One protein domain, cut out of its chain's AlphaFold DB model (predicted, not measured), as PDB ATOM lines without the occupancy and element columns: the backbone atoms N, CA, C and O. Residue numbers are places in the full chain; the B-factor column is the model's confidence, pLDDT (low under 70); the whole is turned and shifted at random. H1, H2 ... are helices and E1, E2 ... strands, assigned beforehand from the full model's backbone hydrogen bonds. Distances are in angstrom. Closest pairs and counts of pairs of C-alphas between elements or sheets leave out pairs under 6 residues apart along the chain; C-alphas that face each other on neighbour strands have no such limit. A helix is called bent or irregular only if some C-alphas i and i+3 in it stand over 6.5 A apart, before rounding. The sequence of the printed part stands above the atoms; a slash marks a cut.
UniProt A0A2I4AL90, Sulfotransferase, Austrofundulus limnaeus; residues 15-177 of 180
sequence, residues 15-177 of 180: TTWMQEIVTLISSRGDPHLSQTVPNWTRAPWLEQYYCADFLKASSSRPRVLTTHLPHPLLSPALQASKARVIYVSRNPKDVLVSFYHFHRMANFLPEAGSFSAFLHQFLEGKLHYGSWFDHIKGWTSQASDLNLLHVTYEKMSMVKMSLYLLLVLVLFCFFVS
ATOM      1  N   THR A  15      13.138  19.968  48.061       66.69
ATOM      2  CA  THR A  15      11.781  19.555  47.636       66.69
ATOM      3  C   THR A  15      10.874  19.533  48.826       66.69
ATOM      4  O   THR A  15       9.838  20.182  48.825       66.69
ATOM      5  N   THR A  16      11.306  18.785  49.834       75.44
ATOM      6  CA  THR A  16      10.536  18.485  51.023       75.44
ATOM      7  C   THR A  16      10.200  19.797  51.708       75.44
ATOM      8  O   THR A  16       9.042  20.046  52.009       75.44
ATOM      9  N   TRP A  17      11.176  20.703  51.829       77.69
ATOM     10  CA  TRP A  17      10.946  22.039  52.376       77.69
ATOM     11  C   TRP A  17       9.899  22.823  51.589       77.69
ATOM     12  O   TRP A  17       8.970  23.354  52.188       77.69
ATOM     13  N   MET A  18      10.001  22.878  50.258       81.19
ATOM     14  CA  MET A  18       9.008  23.599  49.463       81.19
ATOM     15  C   MET A  18       7.632  22.912  49.490       81.19
ATOM     16  O   MET A  18       6.620  23.600  49.559       81.19
ATOM     17  N   GLN A  19       7.567  21.582  49.518       81.31
ATOM     18  CA  GLN A  19       6.318  20.837  49.691       81.31
ATOM     19  C   GLN A  19       5.658  21.157  51.035       81.31
ATOM     20  O   GLN A  19       4.449  21.377  51.073       81.31
ATOM     21  N   GLU A  20       6.432  21.249  52.121       83.62
ATOM     22  CA  GLU A  20       5.931  21.674  53.432       83.62
ATOM     23  C   GLU A  20       5.449  23.126  53.414       83.62
ATOM     24  O   GLU A  20       4.326  23.405  53.831       83.62
ATOM     25  N   ILE A  21       6.247  24.049  52.868       82.38
ATOM     26  CA  ILE A  21       5.883  25.468  52.755       82.38
ATOM     27  C   ILE A  21       4.586  25.628  51.952       82.38
ATOM     28  O   ILE A  21       3.653  26.286  52.408       82.38
ATOM     29  N   VAL A  22       4.488  24.996  50.781       81.38
ATOM     30  CA  VAL A  22       3.298  25.065  49.920       81.38
ATOM     31  C   VAL A  22       2.095  24.393  50.582       81.38
ATOM     32  O   VAL A  22       0.982  24.909  50.462       81.38
ATOM     33  N   THR A  23       2.298  23.291  51.312       81.44
ATOM     34  CA  THR A  23       1.239  22.645  52.105       81.44
ATOM     35  C   THR A  23       0.697  23.619  53.147       81.44
ATOM     36  O   THR A  23      -0.504  23.861  53.177       81.44
ATOM     37  N   LEU A  24       1.564  24.240  53.949       82.19
ATOM     38  CA  LEU A  24       1.155  25.187  54.988       82.19
ATOM     39  C   LEU A  24       0.470  26.425  54.405       82.19
ATOM     40  O   LEU A  24      -0.560  26.846  54.923       82.19
ATOM     41  N   ILE A  25       0.977  26.982  53.301       81.94
ATOM     42  CA  ILE A  25       0.330  28.109  52.608       81.94
ATOM     43  C   ILE A  25      -1.075  27.712  52.133       81.94
ATOM     44  O   ILE A  25      -2.028  28.467  52.327       81.94
ATOM     45  N   SER A  26      -1.220  26.521  51.548       78.62
ATOM     46  CA  SER A  26      -2.508  26.018  51.049       78.62
ATOM     47  C   SER A  26      -3.505  25.758  52.182       78.62
ATOM     48  O   SER A  26      -4.697  26.018  52.022       78.62
ATOM     49  N   SER A  27      -3.013  25.326  53.344       81.62
ATOM     50  CA  SER A  27      -3.792  25.104  54.567       81.62
ATOM     51  C   SER A  27      -3.980  26.364  55.421       81.62
ATOM     52  O   SER A  27      -4.420  26.265  56.561       81.62
ATOM     53  N   ARG A  28      -3.626  27.558  54.917       81.12
ATOM     54  CA  ARG A  28      -3.696  28.834  55.664       81.12
ATOM     55  C   ARG A  28      -2.953  28.802  57.012       81.12
ATOM     56  O   ARG A  28      -3.364  29.455  57.966       81.12
ATOM     57  N   GLY A  29      -1.853  28.057  57.074       79.44
ATOM     58  CA  GLY A  29      -1.008  27.903  58.256       79.44
ATOM     59  C   GLY A  29      -1.382  26.741  59.178       79.44
ATOM     60  O   GLY A  29      -0.688  26.550  60.170       79.44
ATOM     61  N   ASP A  30      -2.420  25.956  58.869       84.75
ATOM     62  CA  ASP A  30      -2.776  24.770  59.658       84.75
ATOM     63  C   ASP A  30      -1.770  23.615  59.429       84.75
ATOM     64  O   ASP A  30      -1.660  23.107  58.303       84.75
ATOM     65  N   PRO A  31      -1.033  23.174  60.470       85.75
ATOM     66  CA  PRO A  31      -0.057  22.093  60.363       85.75
ATOM     67  C   PRO A  31      -0.685  20.692  60.374       85.75
ATOM     68  O   PRO A  31       0.036  19.705  60.220       85.75
ATOM     69  N   HIS A  32      -2.002  20.556  60.557       87.69
ATOM     70  CA  HIS A  32      -2.646  19.249  60.675       87.69
ATOM     71  C   HIS A  32      -2.332  18.332  59.483       87.69
ATOM     72  O   HIS A  32      -1.974  17.169  59.669       87.69
ATOM     73  N   LEU A  33      -2.388  18.856  58.254       81.38
ATOM     74  CA  LEU A  33      -2.104  18.067  57.051       81.38
ATOM     75  C   LEU A  33      -0.631  17.664  56.933       81.38
ATOM     76  O   LEU A  33      -0.351  16.534  56.536       81.38
ATOM     77  N   SER A  34       0.314  18.549  57.270       82.50
ATOM     78  CA  SER A  34       1.743  18.214  57.201       82.50
ATOM     79  C   SER A  34       2.146  17.159  58.231       82.50
ATOM     80  O   SER A  34       3.051  16.371  57.966       82.50
ATOM     81  N   GLN A  35       1.442  17.103  59.365       84.56
ATOM     82  CA  GLN A  35       1.693  16.151  60.448       84.56
ATOM     83  C   GLN A  35       0.992  14.799  60.263       84.56
ATOM     84  O   GLN A  35       1.518  13.782  60.709       84.56
ATOM     85  N   THR A  36      -0.187  14.769  59.636       86.62
ATOM     86  CA  THR A  36      -1.010  13.547  59.543       86.62
ATOM     87  C   THR A  36      -0.926  12.849  58.191       86.62
ATOM     88  O   THR A  36      -1.123  11.636  58.117       86.62
ATOM     89  N   VAL A  37      -0.617  13.584  57.119       84.81
ATOM     90  CA  VAL A  37      -0.583  13.043  55.759       84.81
ATOM     91  C   VAL A  37       0.861  12.992  55.254       84.81
ATOM     92  O   VAL A  37       1.547  14.022  55.244       84.81
ATOM     93  N   PRO A  38       1.334  11.828  54.767       84.06
ATOM     94  CA  PRO A  38       2.657  11.722  54.173       84.06
ATOM     95  C   PRO A  38       2.860  12.688  53.006       84.06
ATOM     96  O   PRO A  38       1.960  12.934  52.200       84.06
ATOM     97  N   ASN A  39       4.082  13.197  52.882       78.56
ATOM     98  CA  ASN A  39       4.423  14.236  51.917       78.56
ATOM     99  C   ASN A  39       4.147  13.829  50.453       78.56
ATOM    100  O   ASN A  39       3.568  14.597  49.688       78.56
ATOM    101  N   TRP A  40       4.445  12.580  50.076       76.25
ATOM    102  CA  TRP A  40       4.170  12.065  48.725       76.25
ATOM    103  C   TRP A  40       2.674  11.985  48.385       76.25
ATOM    104  O   TRP A  40       2.323  11.971  47.209       76.25
ATOM    105  N   THR A  41       1.790  11.950  49.384       81.88
ATOM    106  CA  THR A  41       0.334  11.993  49.184       81.88
ATOM    107  C   THR A  41      -0.161  13.432  49.042       81.88
ATOM    108  O   THR A  41      -1.102  13.690  48.298       81.88
ATOM    109  N   ARG A  42       0.472  14.388  49.731       82.75
ATOM    110  CA  ARG A  42       0.121  15.816  49.645       82.75
ATOM    111  C   ARG A  42       0.596  16.463  48.349       82.75
ATOM    112  O   ARG A  42      -0.111  17.299  47.792       82.75
ATOM    113  N   ALA A  43       1.785  16.084  47.896       83.44
ATOM    114  CA  ALA A  43       2.442  16.652  46.730       83.44
ATOM    115  C   ALA A  43       3.062  15.537  45.864       83.44
ATOM    116  O   ALA A  43       4.291  15.427  45.789       83.44
ATOM    117  N   PRO A  44       2.239  14.686  45.222       85.50
ATOM    118  CA  PRO A  44       2.720  13.539  44.461       85.50
ATOM    119  C   PRO A  44       3.599  13.958  43.284       85.50
ATOM    120  O   PRO A  44       3.465  15.046  42.718       85.50
ATOM    121  N   TRP A  45       4.487  13.044  42.914       83.50
ATOM    122  CA  TRP A  45       5.444  13.208  41.827       83.50
ATOM    123  C   TRP A  45       4.827  12.800  40.492       83.50
ATOM    124  O   TRP A  45       4.313  11.689  40.385       83.50
ATOM    125  N   LEU A  46       4.895  13.664  39.476       85.56
ATOM    126  CA  LEU A  46       4.324  13.391  38.147       85.56
ATOM    127  C   LEU A  46       4.944  12.169  37.460       85.56
ATOM    128  O   LEU A  46       4.275  11.494  36.684       85.56
ATOM    129  N   GLU A  47       6.210  11.879  37.740       82.88
ATOM    130  CA  GLU A  47       6.963  10.785  37.123       82.88
ATOM    131  C   GLU A  47       6.674   9.428  37.764       82.88
ATOM    132  O   GLU A  47       7.134   8.399  37.271       82.88
ATOM    133  N   GLN A  48       5.948   9.409  38.881       84.44
ATOM    134  CA  GLN A  48       5.633   8.175  39.581       84.44
ATOM    135  C   GLN A  48       4.386   7.521  38.997       84.44
ATOM    136  O   GLN A  48       3.377   8.176  38.733       84.44
ATOM    137  N   TYR A  49       4.433   6.195  38.865       83.81
ATOM    138  CA  TYR A  49       3.373   5.394  38.245       83.81
ATOM    139  C   TYR A  49       1.995   5.593  38.904       83.81
ATOM    140  O   TYR A  49       0.974   5.555  38.223       83.81
ATOM    141  N   TYR A  50       1.955   5.856  40.214       82.12
ATOM    142  CA  TYR A  50       0.713   6.051  40.967       82.12
ATOM    143  C   TYR A  50       0.075   7.437  40.771       82.12
ATOM    144  O   TYR A  50      -1.063   7.651  41.192       82.12
ATOM    145  N   CYS A  51       0.778   8.400  40.161       82.81
ATOM    146  CA  CYS A  51       0.301   9.780  40.066       82.81
ATOM    147  C   CYS A  51      -0.995   9.889  39.254       82.81
ATOM    148  O   CYS A  51      -1.917  10.600  39.648       82.81
ATOM    149  N   ALA A  52      -1.101   9.146  38.149       84.50
ATOM    150  CA  ALA A  52      -2.277   9.187  37.286       84.50
ATOM    151  C   ALA A  52      -3.548   8.740  38.024       84.50
ATOM    152  O   ALA A  52      -4.588   9.390  37.917       84.50
ATOM    153  N   ASP A  53      -3.462   7.664  38.802       85.94
ATOM    154  CA  ASP A  53      -4.608   7.152  39.551       85.94
ATOM    155  C   ASP A  53      -4.926   8.030  40.762       85.94
ATOM    156  O   ASP A  53      -6.099   8.301  41.025       85.94
ATOM    157  N   PHE A  54      -3.905   8.597  41.414       83.31
ATOM    158  CA  PHE A  54      -4.100   9.627  42.434       83.31
ATOM    159  C   PHE A  54      -4.854  10.846  41.877       83.31
ATOM    160  O   PHE A  54      -5.804  11.325  42.493       83.31
ATOM    161  N   LEU A  55      -4.470  11.338  40.696       81.25
ATOM    162  CA  LEU A  55      -5.103  12.493  40.055       81.25
ATOM    163  C   LEU A  55      -6.557  12.235  39.640       81.25
ATOM    164  O   LEU A  55      -7.342  13.184  39.608       81.25
ATOM    165  N   LYS A  56      -6.909  10.983  39.320       83.50
ATOM    166  CA  LYS A  56      -8.291  10.564  39.032       83.50
ATOM    167  C   LYS A  56      -9.126  10.441  40.306       83.50
ATOM    168  O   LYS A  56     -10.276  10.864  40.314       83.50
ATOM    169  N   ALA A  57      -8.556   9.859  41.363       81.69
ATOM    170  CA  ALA A  57      -9.247   9.635  42.630       81.69
ATOM    171  C   ALA A  57      -9.412  10.924  43.454       81.69
ATOM    172  O   ALA A  57     -10.376  11.069  44.202       81.69
ATOM    173  N   SER A  58      -8.478  11.868  43.320       73.56
ATOM    174  CA  SER A  58      -8.478  13.119  44.073       73.56
ATOM    175  C   SER A  58      -9.261  14.225  43.360       73.56
ATOM    176  O   SER A  58      -8.844  14.763  42.327       73.56
ATOM    177  N   SER A  59     -10.387  14.612  43.960       67.81
ATOM    178  CA  SER A  59     -11.226  15.735  43.527       67.81
ATOM    179  C   SER A  59     -10.865  17.070  44.194       67.81
ATOM    180  O   SER A  59     -11.422  18.105  43.821       67.81
ATOM    181  N   SER A  60      -9.934  17.083  45.156       64.69
ATOM    182  CA  SER A  60      -9.618  18.284  45.931       64.69
ATOM    183  C   SER A  60      -8.864  19.329  45.097       64.69
ATOM    184  O   SER A  60      -8.006  19.024  44.267       64.69
ATOM    185  N   ARG A  61      -9.216  20.603  45.298       67.31
ATOM    186  CA  ARG A  61      -8.553  21.777  44.712       67.31
ATOM    187  C   ARG A  61      -8.276  22.779  45.842       67.31
ATOM    188  O   ARG A  61      -9.177  22.970  46.659       67.31
ATOM    189  N   PRO A  62      -7.104  23.446  45.890       71.69
ATOM    190  CA  PRO A  62      -5.940  23.336  44.996       71.69
ATOM    191  C   PRO A  62      -5.269  21.959  45.021       71.69
ATOM    192  O   PRO A  62      -5.259  21.301  46.053       71.69
ATOM    193  N   ARG A  63      -4.659  21.549  43.900       79.19
ATOM    194  CA  ARG A  63      -3.732  20.404  43.877       79.19
ATOM    195  C   ARG A  63      -2.309  20.924  43.887       79.19
ATOM    196  O   ARG A  63      -2.021  21.841  43.121       79.19
ATOM    197  N   VAL A  64      -1.467  20.307  44.710       82.75
ATOM    198  CA  VAL A  64      -0.016  20.489  44.705       82.75
ATOM    199  C   VAL A  64       0.579  19.276  44.014       82.75
ATOM    200  O   VAL A  64       0.267  18.146  44.372       82.75
ATOM    201  N   LEU A  65       1.400  19.504  42.997       85.38
ATOM    202  CA  LEU A  65       2.083  18.450  42.252       85.38
ATOM    203  C   LEU A  65       3.563  18.789  42.177       85.38
ATOM    204  O   LEU A  65       3.914  19.969  42.095       85.38
ATOM    205  N   THR A  66       4.395  17.755  42.187       86.31
ATOM    206  CA  THR A  66       5.854  17.869  42.187       86.31
ATOM    207  C   THR A  66       6.418  17.184  40.951       86.31
ATOM    208  O   THR A  66       5.883  16.174  40.498       86.31
ATOM    209  N   THR A  67       7.492  17.723  40.382       86.19
ATOM    210  CA  THR A  67       8.152  17.130  39.215       86.19
ATOM    211  C   THR A  67       9.606  17.585  39.097       86.19
ATOM    212  O   THR A  67       9.948  18.712  39.473       86.19
ATOM    213  N   HIS A  68      10.438  16.687  38.575       86.38
ATOM    214  CA  HIS A  68      11.791  16.875  38.058       86.38
ATOM    215  C   HIS A  68      11.841  16.860  36.518       86.38
ATOM    216  O   HIS A  68      12.929  16.820  35.945       86.38
ATOM    217  N   LEU A  69      10.696  16.808  35.825       86.88
ATOM    218  CA  LEU A  69      10.687  16.763  34.367       86.88
ATOM    219  C   LEU A  69      11.217  18.078  33.775       86.88
ATOM    220  O   LEU A  69      10.900  19.169  34.267       86.88
ATOM    221  N   PRO A  70      11.974  17.999  32.670       87.62
ATOM    222  CA  PRO A  70      12.440  19.179  31.965       87.62
ATOM    223  C   PRO A  70      11.267  19.961  31.360       87.62
ATOM    224  O   PRO A  70      10.278  19.388  30.895       87.62
ATOM    225  N   HIS A  71      11.424  21.286  31.311       87.94
ATOM    226  CA  HIS A  71      10.417  22.234  30.828       87.94
ATOM    227  C   HIS A  71       9.705  21.812  29.527       87.94
ATOM    228  O   HIS A  71       8.475  21.831  29.521       87.94
ATOM    229  N   PRO A  72      10.400  21.374  28.452       89.19
ATOM    230  CA  PRO A  72       9.743  21.063  27.180       89.19
ATOM    231  C   PRO A  72       8.687  19.953  27.253       89.19
ATOM    232  O   PRO A  72       7.794  19.917  26.414       89.19
ATOM    233  N   LEU A  73       8.765  19.053  28.242       88.75
ATOM    234  CA  LEU A  73       7.771  17.987  28.408       88.75
ATOM    235  C   LEU A  73       6.472  18.486  29.046       88.75
ATOM    236  O   LEU A  73       5.422  17.883  28.847       88.75
ATOM    237  N   LEU A  74       6.537  19.571  29.820       88.56
ATOM    238  CA  LEU A  74       5.390  20.105  30.550       88.56
ATOM    239  C   LEU A  74       4.845  21.389  29.929       88.56
ATOM    240  O   LEU A  74       3.649  21.651  30.043       88.56
ATOM    241  N   SER A  75       5.678  22.170  29.243       86.50
ATOM    242  CA  SER A  75       5.331  23.514  28.784       86.50
ATOM    243  C   SER A  75       4.013  23.608  28.008       86.50
ATOM    244  O   SER A  75       3.238  24.503  28.346       86.50
ATOM    245  N   PRO A  76       3.656  22.690  27.079       88.75
ATOM    246  CA  PRO A  76       2.384  22.799  26.362       88.75
ATOM    247  C   PRO A  76       1.175  22.660  27.297       88.75
ATOM    248  O   PRO A  76       0.205  23.409  27.195       88.75
ATOM    249  N   ALA A  77       1.247  21.732  28.257       87.00
ATOM    250  CA  ALA A  77       0.184  21.519  29.233       87.00
ATOM    251  C   ALA A  77       0.063  22.697  30.210       87.00
ATOM    252  O   ALA A  77      -1.040  23.047  30.627       87.00
ATOM    253  N   LEU A  78       1.186  23.327  30.562       86.31
ATOM    254  CA  LEU A  78       1.211  24.450  31.498       86.31
ATOM    255  C   LEU A  78       0.698  25.738  30.891       86.31
ATOM    256  O   LEU A  78      -0.108  26.405  31.536       86.31
ATOM    257  N   GLN A  79       1.093  26.035  29.655       86.75
ATOM    258  CA  GLN A  79       0.606  27.189  28.900       86.75
ATOM    259  C   GLN A  79      -0.909  27.119  28.667       86.75
ATOM    260  O   GLN A  79      -1.595  28.134  28.735       86.75
ATOM    261  N   ALA A  80      -1.452  25.915  28.462       86.81
ATOM    262  CA  ALA A  80      -2.895  25.696  28.347       86.81
ATOM    263  C   ALA A  80      -3.644  25.759  29.697       86.81
ATOM    264  O   ALA A  80      -4.873  25.675  29.733       86.81
ATOM    265  N   SER A  81      -2.930  25.877  30.820       83.75
ATOM    266  CA  SER A  81      -3.496  25.825  32.168       83.75
ATOM    267  C   SER A  81      -3.396  27.167  32.901       83.75
ATOM    268  O   SER A  81      -2.649  28.061  32.524       83.75
ATOM    269  N   LYS A  82      -4.113  27.289  34.026       80.62
ATOM    270  CA  LYS A  82      -3.938  28.390  34.996       80.62
ATOM    271  C   LYS A  82      -3.005  28.008  36.153       80.62
ATOM    272  O   LYS A  82      -3.105  28.577  37.241       80.62
ATOM    273  N   ALA A  83      -2.180  26.976  35.979       83.06
ATOM    274  CA  ALA A  83      -1.307  26.502  37.040       83.06
ATOM    275  C   ALA A  83      -0.186  27.513  37.304       83.06
ATOM    276  O   ALA A  83       0.435  28.033  36.380       83.06
ATOM    277  N   ARG A  84       0.072  27.789  38.580       84.25
ATOM    278  CA  ARG A  84       1.255  28.543  39.008       84.25
ATOM    279  C   ARG A  84       2.404  27.583  39.188       84.25
ATOM    280  O   ARG A  84       2.162  26.527  39.753       84.25
ATOM    281  N   VAL A  85       3.596  27.955  38.748       86.06
ATOM    282  CA  VAL A  85       4.812  27.146  38.810       86.06
ATOM    283  C   VAL A  85       5.746  27.725  39.861       86.06
ATOM    284  O   VAL A  85       6.064  28.904  39.790       86.06
ATOM    285  N   ILE A  86       6.226  26.939  40.821       86.44
ATOM    286  CA  ILE A  86       7.373  27.359  41.647       86.44
ATOM    287  C   ILE A  86       8.590  26.584  41.179       86.44
ATOM    288  O   ILE A  86       8.648  25.369  41.370       86.44
ATOM    289  N   TYR A  87       9.535  27.295  40.568       86.25
ATOM    290  CA  TYR A  87      10.807  26.747  40.154       86.25
ATOM    291  C   TYR A  87      11.872  26.962  41.212       86.25
ATOM    292  O   TYR A  87      12.182  28.101  41.540       86.25
ATOM    293  N   VAL A  88      12.468  25.897  41.737       84.12
ATOM    294  CA  VAL A  88      13.605  26.032  42.661       84.12
ATOM    295  C   VAL A  88      14.874  25.644  41.932       84.12
ATOM    296  O   VAL A  88      14.883  24.627  41.263       84.12
ATOM    297  N   SER A  89      15.953  26.403  42.072       86.50
ATOM    298  CA  SER A  89      17.285  25.993  41.619       86.50
ATOM    299  C   SER A  89      18.280  25.964  42.773       86.50
ATOM    300  O   SER A  89      18.067  26.593  43.802       86.50
ATOM    301  N   ARG A  90      19.410  25.285  42.591       85.38
ATOM    302  CA  ARG A  90      20.498  25.213  43.574       85.38
ATOM    303  C   ARG A  90      21.838  25.211  42.854       85.38
ATOM    304  O   ARG A  90      21.888  24.749  41.717       85.38
ATOM    305  N   ASN A  91      22.899  25.687  43.500       86.19
ATOM    306  CA  ASN A  91      24.262  25.646  42.978       86.19
ATOM    307  C   ASN A  91      24.601  24.255  42.389       86.19
ATOM    308  O   ASN A  91      24.420  23.244  43.076       86.19
ATOM    309  N   PRO A  92      25.109  24.175  41.143       87.75
ATOM    310  CA  PRO A  92      25.367  22.903  40.468       87.75
ATOM    311  C   PRO A  92      26.388  22.029  41.202       87.75
ATOM    312  O   PRO A  92      26.282  20.805  41.169       87.75
ATOM    313  N   LYS A  93      27.357  22.634  41.902       88.31
ATOM    314  CA  LYS A  93      28.362  21.900  42.689       88.31
ATOM    315  C   LYS A  93      27.708  21.174  43.861       88.31
ATOM    316  O   LYS A  93      27.945  19.987  44.076       88.31
ATOM    317  N   ASP A  94      26.825  21.883  44.559       87.44
ATOM    318  CA  ASP A  94      26.067  21.337  45.681       87.44
ATOM    319  C   ASP A  94      25.002  20.350  45.236       87.44
ATOM    320  O   ASP A  94      24.572  19.551  46.052       87.44
ATOM    321  N   VAL A  95      24.562  20.423  43.979       86.44
ATOM    322  CA  VAL A  95      23.656  19.475  43.327       86.44
ATOM    323  C   VAL A  95      24.384  18.192  42.927       86.44
ATOM    324  O   VAL A  95      23.848  17.108  43.141       86.44
ATOM    325  N   LEU A  96      25.606  18.291  42.410       88.38
ATOM    326  CA  LEU A  96      26.413  17.146  41.993       88.38
ATOM    327  C   LEU A  96      26.773  16.220  43.161       88.38
ATOM    328  O   LEU A  96      26.448  15.035  43.120       88.38
ATOM    329  N   VAL A  97      27.442  16.756  44.194       88.25
ATOM    330  CA  VAL A  97      27.907  15.987  45.379       88.25
ATOM    331  C   VAL A  97      26.749  15.219  45.987       88.25
ATOM    332  O   VAL A  97      26.756  14.024  46.249       88.25
ATOM    333  N   SER A  98      25.701  15.982  46.123       84.62
ATOM    334  CA  SER A  98      24.370  15.588  46.431       84.62
ATOM    335  C   SER A  98      23.870  14.385  45.622       84.62
ATOM    336  O   SER A  98      23.631  13.316  46.179       84.62
ATOM    337  N   PHE A  99      23.767  14.508  44.299       85.25
ATOM    338  CA  PHE A  99      23.176  13.469  43.466       85.25
ATOM    339  C   PHE A  99      23.951  12.168  43.536       85.25
ATOM    340  O   PHE A  99      23.358  11.092  43.502       85.25
ATOM    341  N   TYR A 100      25.269  12.301  43.651       86.94
ATOM    342  CA  TYR A 100      26.181  11.193  43.813       86.94
ATOM    343  C   TYR A 100      25.850  10.386  45.071       86.94
ATOM    344  O   TYR A 100      25.686   9.171  45.001       86.94
ATOM    345  N   HIS A 101      25.670  11.051  46.216       86.75
ATOM    346  CA  HIS A 101      25.274  10.367  47.448       86.75
ATOM    347  C   HIS A 101      23.876   9.754  47.357       86.75
ATOM    348  O   HIS A 101      23.683   8.641  47.836       86.75
ATOM    349  N   PHE A 102      22.924  10.422  46.701       83.00
ATOM    350  CA  PHE A 102      21.590   9.850  46.516       83.00
ATOM    351  C   PHE A 102      21.598   8.595  45.645       83.00
ATOM    352  O   PHE A 102      20.981   7.618  46.044       83.00
ATOM    353  N   HIS A 103      22.355   8.556  44.544       84.44
ATOM    354  CA  HIS A 103      22.508   7.327  43.750       84.44
ATOM    355  C   HIS A 103      23.101   6.173  44.562       84.44
ATOM    356  O   HIS A 103      22.718   5.030  44.368       84.44
ATOM    357  N   ARG A 104      23.996   6.459  45.515       84.50
ATOM    358  CA  ARG A 104      24.568   5.432  46.402       84.50
ATOM    359  C   ARG A 104      23.606   4.932  47.482       84.50
ATOM    360  O   ARG A 104      23.870   3.902  48.088       84.50
ATOM    361  N   MET A 105      22.555   5.690  47.783       84.81
ATOM    362  CA  MET A 105      21.554   5.340  48.796       84.81
ATOM    363  C   MET A 105      20.271   4.774  48.179       84.81
ATOM    364  O   MET A 105      19.547   4.021  48.827       84.81
ATOM    365  N   ALA A 106      19.947   5.182  46.954       79.62
ATOM    366  CA  ALA A 106      18.715   4.840  46.271       79.62
ATOM    367  C   ALA A 106      18.895   3.559  45.451       79.62
ATOM    368  O   ALA A 106      19.366   3.594  44.321       79.62
ATOM    369  N   ASN A 107      18.419   2.436  45.992       79.31
ATOM    370  CA  ASN A 107      18.523   1.111  45.361       79.31
ATOM    371  C   ASN A 107      17.809   0.980  43.999       79.31
ATOM    372  O   ASN A 107      17.953  -0.038  43.329       79.31
ATOM    373  N   PHE A 108      16.991   1.961  43.611       80.06
ATOM    374  CA  PHE A 108      16.288   1.984  42.325       80.06
ATOM    375  C   PHE A 108      17.038   2.765  41.236       80.06
ATOM    376  O   PHE A 108      16.568   2.821  40.100       80.06
ATOM    377  N   LEU A 109      18.166   3.397  41.573       79.75
ATOM    378  CA  LEU A 109      19.027   4.085  40.620       79.75
ATOM    379  C   LEU A 109      20.226   3.207  40.240       79.75
ATOM    380  O   LEU A 109      20.616   2.331  41.012       79.75
ATOM    381  N   PRO A 110      20.837   3.437  39.066       84.50
ATOM    382  CA  PRO A 110      22.109   2.821  38.723       84.50
ATOM    383  C   PRO A 110      23.187   3.159  39.758       84.50
ATOM    384  O   PRO A 110      23.218   4.263  40.305       84.50
ATOM    385  N   GLU A 111      24.108   2.223  39.973       86.25
ATOM    386  CA  GLU A 111      25.270   2.434  40.835       86.25
ATOM    387  C   GLU A 111      26.052   3.692  40.430       86.25
ATOM    388  O   GLU A 111      26.410   3.883  39.266       86.25
ATOM    389  N   ALA A 112      26.354   4.547  41.411       85.25
ATOM    390  CA  ALA A 112      26.973   5.850  41.163       85.25
ATOM    391  C   ALA A 112      28.424   5.752  40.655       85.25
ATOM    392  O   ALA A 112      28.945   6.697  40.060       85.25
ATOM    393  N   GLY A 113      29.105   4.636  40.934       90.62
ATOM    394  CA  GLY A 113      30.519   4.447  40.623       90.62
ATOM    395  C   GLY A 113      31.441   5.414  41.379       90.62
ATOM    396  O   GLY A 113      31.174   5.826  42.514       90.62
ATOM    397  N   SER A 114      32.570   5.772  40.761       95.75
ATOM    398  CA  SER A 114      33.495   6.756  41.332       95.75
ATOM    399  C   SER A 114      32.957   8.179  41.168       95.75
ATOM    400  O   SER A 114      32.319   8.506  40.168       95.75
ATOM    401  N   PHE A 115      33.262   9.060  42.125       94.56
ATOM    402  CA  PHE A 115      32.829  10.459  42.057       94.56
ATOM    403  C   PHE A 115      33.309  11.168  40.779       94.56
ATOM    404  O   PHE A 115      32.562  11.941  40.190       94.56
ATOM    405  N   SER A 116      34.529  10.870  40.316       96.81
ATOM    406  CA  SER A 116      35.074  11.438  39.076       96.81
ATOM    407  C   SER A 116      34.248  11.026  37.850       96.81
ATOM    408  O   SER A 116      33.809  11.880  37.082       96.81
ATOM    409  N   ALA A 117      33.946   9.731  37.706       95.12
ATOM    410  CA  ALA A 117      33.107   9.245  36.611       95.12
ATOM    411  C   ALA A 117      31.690   9.839  36.675       95.12
ATOM    412  O   ALA A 117      31.110  10.185  35.647       95.12
ATOM    413  N   PHE A 118      31.145   9.995  37.882       93.75
ATOM    414  CA  PHE A 118      29.841  10.609  38.089       93.75
ATOM    415  C   PHE A 118      29.828  12.105  37.729       93.75
ATOM    416  O   PHE A 118      28.893  12.573  37.085       93.75
ATOM    417  N   LEU A 119      30.882  12.852  38.077       94.81
ATOM    418  CA  LEU A 119      31.072  14.245  37.659       94.81
ATOM    419  C   LEU A 119      31.085  14.369  36.131       94.81
ATOM    420  O   LEU A 119      30.397  15.235  35.595       94.81
ATOM    421  N   HIS A 120      31.815  13.500  35.430       95.56
ATOM    422  CA  HIS A 120      31.820  13.496  33.965       95.56
ATOM    423  C   HIS A 120      30.419  13.248  33.393       95.56
ATOM    424  O   HIS A 120      29.956  14.026  32.562       95.56
ATOM    425  N   GLN A 121      29.697  12.246  33.900       94.00
ATOM    426  CA  GLN A 121      28.316  11.975  33.479       94.00
ATOM    427  C   GLN A 121      27.363  13.143  33.766       94.00
ATOM    428  O   GLN A 121      26.490  13.437  32.950       94.00
ATOM    429  N   PHE A 122      27.529  13.826  34.902       91.50
ATOM    430  CA  PHE A 122      26.746  15.011  35.257       91.50
ATOM    431  C   PHE A 122      26.985  16.168  34.281       91.50
ATOM    432  O   PHE A 122      26.028  16.781  33.814       91.50
ATOM    433  N   LEU A 123      28.249  16.452  33.951       93.56
ATOM    434  CA  LEU A 123      28.616  17.516  33.010       93.56
ATOM    435  C   LEU A 123      28.161  17.211  31.577       93.56
ATOM    436  O   LEU A 123      27.763  18.124  30.862       93.56
ATOM    437  N   GLU A 124      28.183  15.940  31.178       94.56
ATOM    438  CA  GLU A 124      27.681  15.475  29.878       94.56
ATOM    439  C   GLU A 124      26.147  15.361  29.825       94.56
ATOM    440  O   GLU A 124      25.593  15.047  28.773       94.56
ATOM    441  N   GLY A 125      25.449  15.578  30.946       90.56
ATOM    442  CA  GLY A 125      23.991  15.472  31.022       90.56
ATOM    443  C   GLY A 125      23.453  14.054  30.821       90.56
ATOM    444  O   GLY A 125      22.312  13.892  30.395       90.56
ATOM    445  N   LYS A 126      24.258  13.027  31.116       89.81
ATOM    446  CA  LYS A 126      23.905  11.605  30.949       89.81
ATOM    447  C   LYS A 126      23.189  10.993  32.156       89.81
ATOM    448  O   LYS A 126      22.798   9.830  32.108       89.81
ATOM    449  N   LEU A 127      23.045  11.747  33.241       86.56
ATOM    450  CA  LEU A 127      22.334  11.299  34.436       86.56
ATOM    451  C   LEU A 127      20.813  11.427  34.270       86.56
ATOM    452  O   LEU A 127      20.315  12.042  33.324       86.56
ATOM    453  N   HIS A 128      20.065  10.857  35.218       81.44
ATOM    454  CA  HIS A 128      18.609  10.995  35.261       81.44
ATOM    455  C   HIS A 128      18.182  12.467  35.189       81.44
ATOM    456  O   HIS A 128      18.785  13.329  35.827       81.44
ATOM    457  N   TYR A 129      17.123  12.725  34.416       81.56
ATOM    458  CA  TYR A 129      16.583  14.059  34.106       81.56
ATOM    459  C   TYR A 129      17.481  14.953  33.229       81.56
ATOM    460  O   TYR A 129      17.099  16.080  32.918       81.56
ATOM    461  N   GLY A 130      18.610  14.429  32.743       87.62
ATOM    462  CA  GLY A 130      19.441  15.058  31.724       87.62
ATOM    463  C   GLY A 130      20.419  16.103  32.261       87.62
ATOM    464  O   GLY A 130      20.861  16.069  33.411       87.62
ATOM    465  N   SER A 131      20.789  17.043  31.392       90.75
ATOM    466  CA  SER A 131      21.715  18.135  31.702       90.75
ATOM    467  C   SER A 131      21.104  19.128  32.687       90.75
ATOM    468  O   SER A 131      20.080  19.758  32.416       90.75
ATOM    469  N   TRP A 132      21.781  19.332  33.821       88.25
ATOM    470  CA  TRP A 132      21.398  20.348  34.804       88.25
ATOM    471  C   TRP A 132      21.355  21.756  34.189       88.25
ATOM    472  O   TRP A 132      20.456  22.541  34.494       88.25
ATOM    473  N   PHE A 133      22.306  22.065  33.300       89.94
ATOM    474  CA  PHE A 133      22.398  23.373  32.651       89.94
ATOM    475  C   PHE A 133      21.202  23.621  31.734       89.94
ATOM    476  O   PHE A 133      20.584  24.685  31.802       89.94
ATOM    477  N   ASP A 134      20.841  22.620  30.931       91.19
ATOM    478  CA  ASP A 134      19.693  22.713  30.030       91.19
ATOM    479  C   ASP A 134      18.383  22.749  30.810       91.19
ATOM    480  O   ASP A 134      17.473  23.493  30.449       91.19
ATOM    481  N   HIS A 135      18.303  22.024  31.928       89.31
ATOM    482  CA  HIS A 135      17.135  22.047  32.799       89.31
ATOM    483  C   HIS A 135      16.905  23.439  33.402       89.31
ATOM    484  O   HIS A 135      15.794  23.964  33.313       89.31
ATOM    485  N   ILE A 136      17.939  24.078  33.972       89.50
ATOM    486  CA  ILE A 136      17.823  25.464  34.457       89.50
ATOM    487  C   ILE A 136      17.440  26.398  33.330       89.50
ATOM    488  O   ILE A 136      16.443  27.103  33.455       89.50
ATOM    489  N   LYS A 137      18.192  26.375  32.228       91.12
ATOM    490  CA  LYS A 137      17.948  27.268  31.100       91.12
ATOM    491  C   LYS A 137      16.519  27.125  30.572       91.12
ATOM    492  O   LYS A 137      15.866  28.136  30.330       91.12
ATOM    493  N   GLY A 138      16.024  25.897  30.432       89.69
ATOM    494  CA  GLY A 138      14.674  25.608  29.955       89.69
ATOM    495  C   GLY A 138      13.594  26.236  30.831       89.69
ATOM    496  O   GLY A 138      12.720  26.920  30.313       89.69
ATOM    497  N   TRP A 139      13.682  26.071  32.151       87.00
ATOM    498  CA  TRP A 139      12.681  26.616  33.071       87.00
ATOM    499  C   TRP A 139      12.805  28.127  33.298       87.00
ATOM    500  O   TRP A 139      11.794  28.820  33.350       87.00
ATOM    501  N   THR A 140      14.020  28.667  33.423       87.06
ATOM    502  CA  THR A 140      14.203  30.091  33.756       87.06
ATOM    503  C   THR A 140      14.053  31.012  32.551       87.06
ATOM    504  O   THR A 140      13.667  32.163  32.720       87.06
ATOM    505  N   SER A 141      14.341  30.539  31.332       87.31
ATOM    506  CA  SER A 141      14.185  31.359  30.118       87.31
ATOM    507  C   SER A 141      12.727  31.627  29.739       87.31
ATOM    508  O   SER A 141      12.472  32.511  28.933       87.31
ATOM    509  N   GLN A 142      11.787  30.877  30.311       74.62
ATOM    510  CA  GLN A 142      10.358  30.914  29.985       74.62
ATOM    511  C   GLN A 142       9.526  31.498  31.137       74.62
ATOM    512  O   GLN A 142       8.305  31.360  31.178       74.62
ATOM    513  N   ALA A 143      10.190  32.148  32.098       71.88
ATOM    514  CA  ALA A 143       9.552  32.685  33.294       71.88
ATOM    515  C   ALA A 143       8.500  33.771  33.000       71.88
ATOM    516  O   ALA A 143       7.616  33.975  33.821       71.88
ATOM    517  N   SER A 144       8.582  34.458  31.853       72.69
ATOM    518  CA  SER A 144       7.579  35.438  31.407       72.69
ATOM    519  C   SER A 144       6.307  34.797  30.855       72.69
ATOM    520  O   SER A 144       5.230  35.375  30.970       72.69
ATOM    521  N   ASP A 145       6.439  33.614  30.254       77.69
ATOM    522  CA  ASP A 145       5.379  32.966  29.474       77.69
ATOM    523  C   ASP A 145       4.564  31.996  30.339       77.69
ATOM    524  O   ASP A 145       3.461  31.580  29.986       77.69
ATOM    525  N   LEU A 146       5.112  31.647  31.503       79.12
ATOM    526  CA  LEU A 146       4.476  30.849  32.538       79.12
ATOM    527  C   LEU A 146       4.228  31.711  33.776       79.12
ATOM    528  O   LEU A 146       4.972  32.640  34.069       79.12
ATOM    529  N   ASN A 147       3.225  31.354  34.579       81.44
ATOM    530  CA  ASN A 147       3.057  31.931  35.915       81.44
ATOM    531  C   ASN A 147       4.090  31.316  36.877       81.44
ATOM    532  O   ASN A 147       3.734  30.537  37.760       81.44
ATOM    533  N   LEU A 148       5.375  31.584  36.622       83.69
ATOM    534  CA  LEU A 148       6.516  30.917  37.236       83.69
ATOM    535  C   LEU A 148       7.225  31.825  38.245       83.69
ATOM    536  O   LEU A 148       7.707  32.905  37.918       83.69
ATOM    537  N   LEU A 149       7.349  31.337  39.476       85.56
ATOM    538  CA  LEU A 149       8.167  31.918  40.528       85.56
ATOM    539  C   LEU A 149       9.493  31.163  40.615       85.56
ATOM    540  O   LEU A 149       9.517  30.012  41.044       85.56
ATOM    541  N   HIS A 150      10.598  31.813  40.257       85.81
ATOM    542  CA  HIS A 150      11.936  31.244  40.419       85.81
ATOM    543  C   HIS A 150      12.525  31.593  41.792       85.81
ATOM    544  O   HIS A 150      12.656  32.760  42.159       85.81
ATOM    545  N   VAL A 151      12.913  30.568  42.546       84.06
ATOM    546  CA  VAL A 151      13.540  30.646  43.865       84.06
ATOM    547  C   VAL A 151      14.858  29.873  43.837       84.06
ATOM    548  O   VAL A 151      15.004  28.901  43.101       84.06
ATOM    549  N   THR A 152      15.837  30.272  44.648       84.94
ATOM    550  CA  THR A 152      17.061  29.484  44.835       84.94
ATOM    551  C   THR A 152      17.099  28.865  46.227       84.94
ATOM    552  O   THR A 152      16.666  29.485  47.200       84.94
ATOM    553  N   TYR A 153      17.626  27.648  46.338       81.69
ATOM    554  CA  TYR A 153      17.798  26.946  47.607       81.69
ATOM    555  C   TYR A 153      18.596  27.775  48.613       81.69
ATOM    556  O   TYR A 153      18.239  27.837  49.783       81.69
ATOM    557  N   GLU A 154      19.627  28.472  48.146       84.19
ATOM    558  CA  GLU A 154      20.484  29.317  48.974       84.19
ATOM    559  C   GLU A 154      19.700  30.480  49.587       84.19
ATOM    560  O   GLU A 154      19.900  30.815  50.747       84.19
ATOM    561  N   LYS A 155      18.757  31.074  48.842       80.00
ATOM    562  CA  LYS A 155      17.875  32.112  49.389       80.00
ATOM    563  C   LYS A 155      16.882  31.539  50.394       80.00
ATOM    564  O   LYS A 155      16.608  32.189  51.397       80.00
ATOM    565  N   MET A 156      16.361  30.336  50.149       76.94
ATOM    566  CA  MET A 156      15.455  29.679  51.099       76.94
ATOM    567  C   MET A 156      16.163  29.334  52.409       76.94
ATOM    568  O   MET A 156      15.607  29.564  53.476       76.94
ATOM    569  N   SER A 157      17.397  28.828  52.346       69.75
ATOM    570  CA  SER A 157      18.157  28.419  53.532       69.75
ATOM    571  C   SER A 157      18.659  29.591  54.380       69.75
ATOM    572  O   SER A 157      18.906  29.423  55.574       69.75
ATOM    573  N   MET A 158      18.765  30.791  53.803       67.69
ATOM    574  CA  MET A 158      19.080  32.013  54.551       67.69
ATOM    575  C   MET A 158      17.937  32.461  55.476       67.69
ATOM    576  O   MET A 158      18.189  33.158  56.460       67.69
ATOM    577  N   VAL A 159      16.697  32.033  55.216       57.59
ATOM    578  CA  VAL A 159      15.552  32.261  56.106       57.59
ATOM    579  C   VAL A 159      15.586  31.187  57.198       57.59
ATOM    580  O   VAL A 159      15.004  30.116  57.069       57.59
ATOM    581  N   LYS A 160      16.358  31.437  58.262       41.50
ATOM    582  CA  LYS A 160      16.577  30.484  59.361       41.50
ATOM    583  C   LYS A 160      15.263  30.070  60.045       41.50
ATOM    584  O   LYS A 160      14.772  30.787  60.910       41.50
ATOM    585  N   MET A 161      14.806  28.848  59.783       35.97
ATOM    586  CA  MET A 161      14.249  27.981  60.824       35.97
ATOM    587  C   MET A 161      15.262  26.856  61.047       35.97
ATOM    588  O   MET A 161      15.559  26.067  60.155       35.97
ATOM    589  N   SER A 162      15.891  26.880  62.216       31.62
ATOM    590  CA  SER A 162      16.967  25.976  62.611       31.62
ATOM    591  C   SER A 162      16.465  24.531  62.689       31.62
ATOM    592  O   SER A 162      15.595  24.262  63.507       31.62
ATOM    593  N   LEU A 163      17.016  23.620  61.882       28.27
ATOM    594  CA  LEU A 163      17.569  22.325  62.314       28.27
ATOM    595  C   LEU A 163      18.164  21.578  61.100       28.27
ATOM    596  O   LEU A 163      17.580  21.542  60.023       28.27
ATOM    597  N   TYR A 164      19.359  21.026  61.311       28.72
ATOM    598  CA  TYR A 164      20.116  20.047  60.521       28.72
ATOM    599  C   TYR A 164      19.381  19.355  59.353       28.72
ATOM    600  O   TYR A 164      18.411  18.648  59.584       28.72
ATOM    601  N   LEU A 165      19.923  19.435  58.129       27.02
ATOM    602  CA  LEU A 165      20.597  18.304  57.463       27.02
ATOM    603  C   LEU A 165      21.054  18.715  56.051       27.02
ATOM    604  O   LEU A 165      20.283  19.147  55.195       27.02
ATOM    605  N   LEU A 166      22.354  18.568  55.827       32.78
ATOM    606  CA  LEU A 166      23.054  18.819  54.580       32.78
ATOM    607  C   LEU A 166      22.947  17.563  53.703       32.78
ATOM    608  O   LEU A 166      23.786  16.697  53.855       32.78
ATOM    609  N   LEU A 167      21.956  17.415  52.817       26.06
ATOM    610  CA  LEU A 167      22.019  16.427  51.724       26.06
ATOM    611  C   LEU A 167      20.942  16.717  50.640       26.06
ATOM    612  O   LEU A 167      19.741  16.694  50.871       26.06
ATOM    613  N   VAL A 168      21.438  16.993  49.435       30.34
ATOM    614  CA  VAL A 168      20.942  16.518  48.129       30.34
ATOM    615  C   VAL A 168      19.736  17.112  47.389       30.34
ATOM    616  O   VAL A 168      18.597  16.839  47.733       30.34
ATOM    617  N   LEU A 169      20.097  17.805  46.290       27.02
ATOM    618  CA  LEU A 169      19.431  18.195  45.038       27.02
ATOM    619  C   LEU A 169      18.103  18.926  45.144       27.02
ATOM    620  O   LEU A 169      17.339  18.765  46.084       27.02
ATOM    621  N   VAL A 170      17.842  19.756  44.136       38.44
ATOM    622  CA  VAL A 170      16.788  19.494  43.151       38.44
ATOM    623  C   VAL A 170      16.344  20.811  42.483       38.44
ATOM    624  O   VAL A 170      16.240  21.861  43.122       38.44
ATOM    625  N   LEU A 171      16.054  20.693  41.181       38.69
ATOM    626  CA  LEU A 171      15.225  21.599  40.397       38.69
ATOM    627  C   LEU A 171      13.736  21.187  40.481       38.69
ATOM    628  O   LEU A 171      13.412  20.057  40.119       38.69
ATOM    629  N   PHE A 172      12.847  22.051  40.985       50.69
ATOM    630  CA  PHE A 172      11.408  21.736  41.149       50.69
ATOM    631  C   PHE A 172      10.533  22.476  40.188       50.69
ATOM    632  O   PHE A 172      10.860  23.604  39.900       50.69
ATOM    633  N   CYS A 173       9.374  21.931  39.837       38.09
ATOM    634  CA  CYS A 173       8.207  22.729  39.475       38.09
ATOM    635  C   CYS A 173       7.018  22.346  40.348       38.09
ATOM    636  O   CYS A 173       6.610  21.188  40.361       38.09
ATOM    637  N   PHE A 174       6.469  23.312  41.083       40.84
ATOM    638  CA  PHE A 174       5.230  23.126  41.841       40.84
ATOM    639  C   PHE A 174       4.051  23.680  41.085       40.84
ATOM    640  O   PHE A 174       4.090  24.860  40.773       40.84
ATOM    641  N   PHE A 175       2.988  22.903  40.897       47.06
ATOM    642  CA  PHE A 175       1.719  23.437  40.404       47.06
ATOM    643  C   PHE A 175       0.826  23.862  41.562       47.06
ATOM    644  O   PHE A 175       0.498  23.037  42.406       47.06
ATOM    645  N   VAL A 176       0.405  25.127  41.593       42.06
ATOM    646  CA  VAL A 176      -0.668  25.597  42.482       42.06
ATOM    647  C   VAL A 176      -1.813  26.122  41.617       42.06
ATOM    648  O   VAL A 176      -1.682  27.150  40.955       42.06
ATOM    649  N   SER A 177      -2.951  25.425  41.605       40.06
ATOM    650  CA  SER A 177      -4.216  25.979  41.090       40.06
ATOM    651  C   SER A 177      -5.023  26.549  42.254       40.06
ATOM    652  O   SER A 177      -5.774  25.807  42.882       40.06
TER     653      SER A 177
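AT A GLANCE: This is residues 15 to 177 of the 180 residues of the protein "Sulfotransferase" of Austrofundulus limnaeus (UniProt A0A2I4AL90). A small three-stranded sheet of E2, E1 and E3 sits in the middle, between helix H1 over one face and helix H8 over the other, while H6 and H7 pair up at one end of the longest axis. H2 and H3 pack on H1, H5 packs on H8, and residues 158 to 165 stick out as a loop. The printed part has 163 residues, with named elements in the order H1 H2 H3 H4 H5 E1 H6 H7 H8 E2 H9 E3. The sheet, E2 E1 E3, is mixed; the class is mostly helix. The whole is compact, with a radius of gyration of the C-alphas of 16.3 A and spans of 46 by 37 by 33 A.

HOW THE PARTS SIT: Start at H1, residues 15 to 26; it touches H2, residues 32 to 36, closest at the C-alphas of Glu 20 and Ser 34, 6.6 A, and H3, residues 39 to 42, closest at those of Gln 19 and Asn 39, 7.2 A. H4, residues 51 to 57, touches no helix. Next come H5, residues 71 to 79, irregular with C-alphas 73 and 76 7.5 A apart, and E1, residues 84 to 89. H6, residues 92 to 105, touches H7, residues 115 to 123, closest at the C-alphas of Tyr 100 and Phe 118, 6.8 A, at a steep tilt of 57 degrees, opposite ways. H8, residues 132 to 140, touches H5, closest at the C-alphas of His 71 and Trp 139, 5.4 A, at a shallow tilt of 15 degrees. E2, residues 148 to 152, is parallel to E1, with N 87 and O 149 at 2.8 A; E1, H6 H7 H8, E2 is a strand-helix-strand unit, two parallel neighbours with helices between. H9, residues 153 to 158, only grazes the sheet. E3, residues 172 to 176, is antiparallel to E1, with N 86 and O 174 at 3.0 A. H1 and H8 are on opposite faces, at heights over the sheet of 10.2 A and 9.7 A. Every O i to N i+4 pair is within hydrogen-bond range in H1, H2, H4, H7, H8 and H9, but 3 of 5 in H5 and 9 of 10 in H6; H3 is too short for one.

IN THESE COORDINATES: Find C-alpha 15 at (11.781, 19.555, 47.636); H1 runs 16.0 A from there. H6 runs 19.8 A from C-alpha 92 at (25.367, 22.903, 40.468), and E1 16.4 A. E3 ends at C-alpha 176, (-0.668, 25.597, 42.482).

THE WHOLE: The farthest C-alphas, Ser 59 and Ser 116, are 46.7 A apart. The printed part has no cut; the links H4 to H5 and H9 to E3 are long. Look for pLDDT under 70 at residues 15, 59 to 61 and 157 to 177.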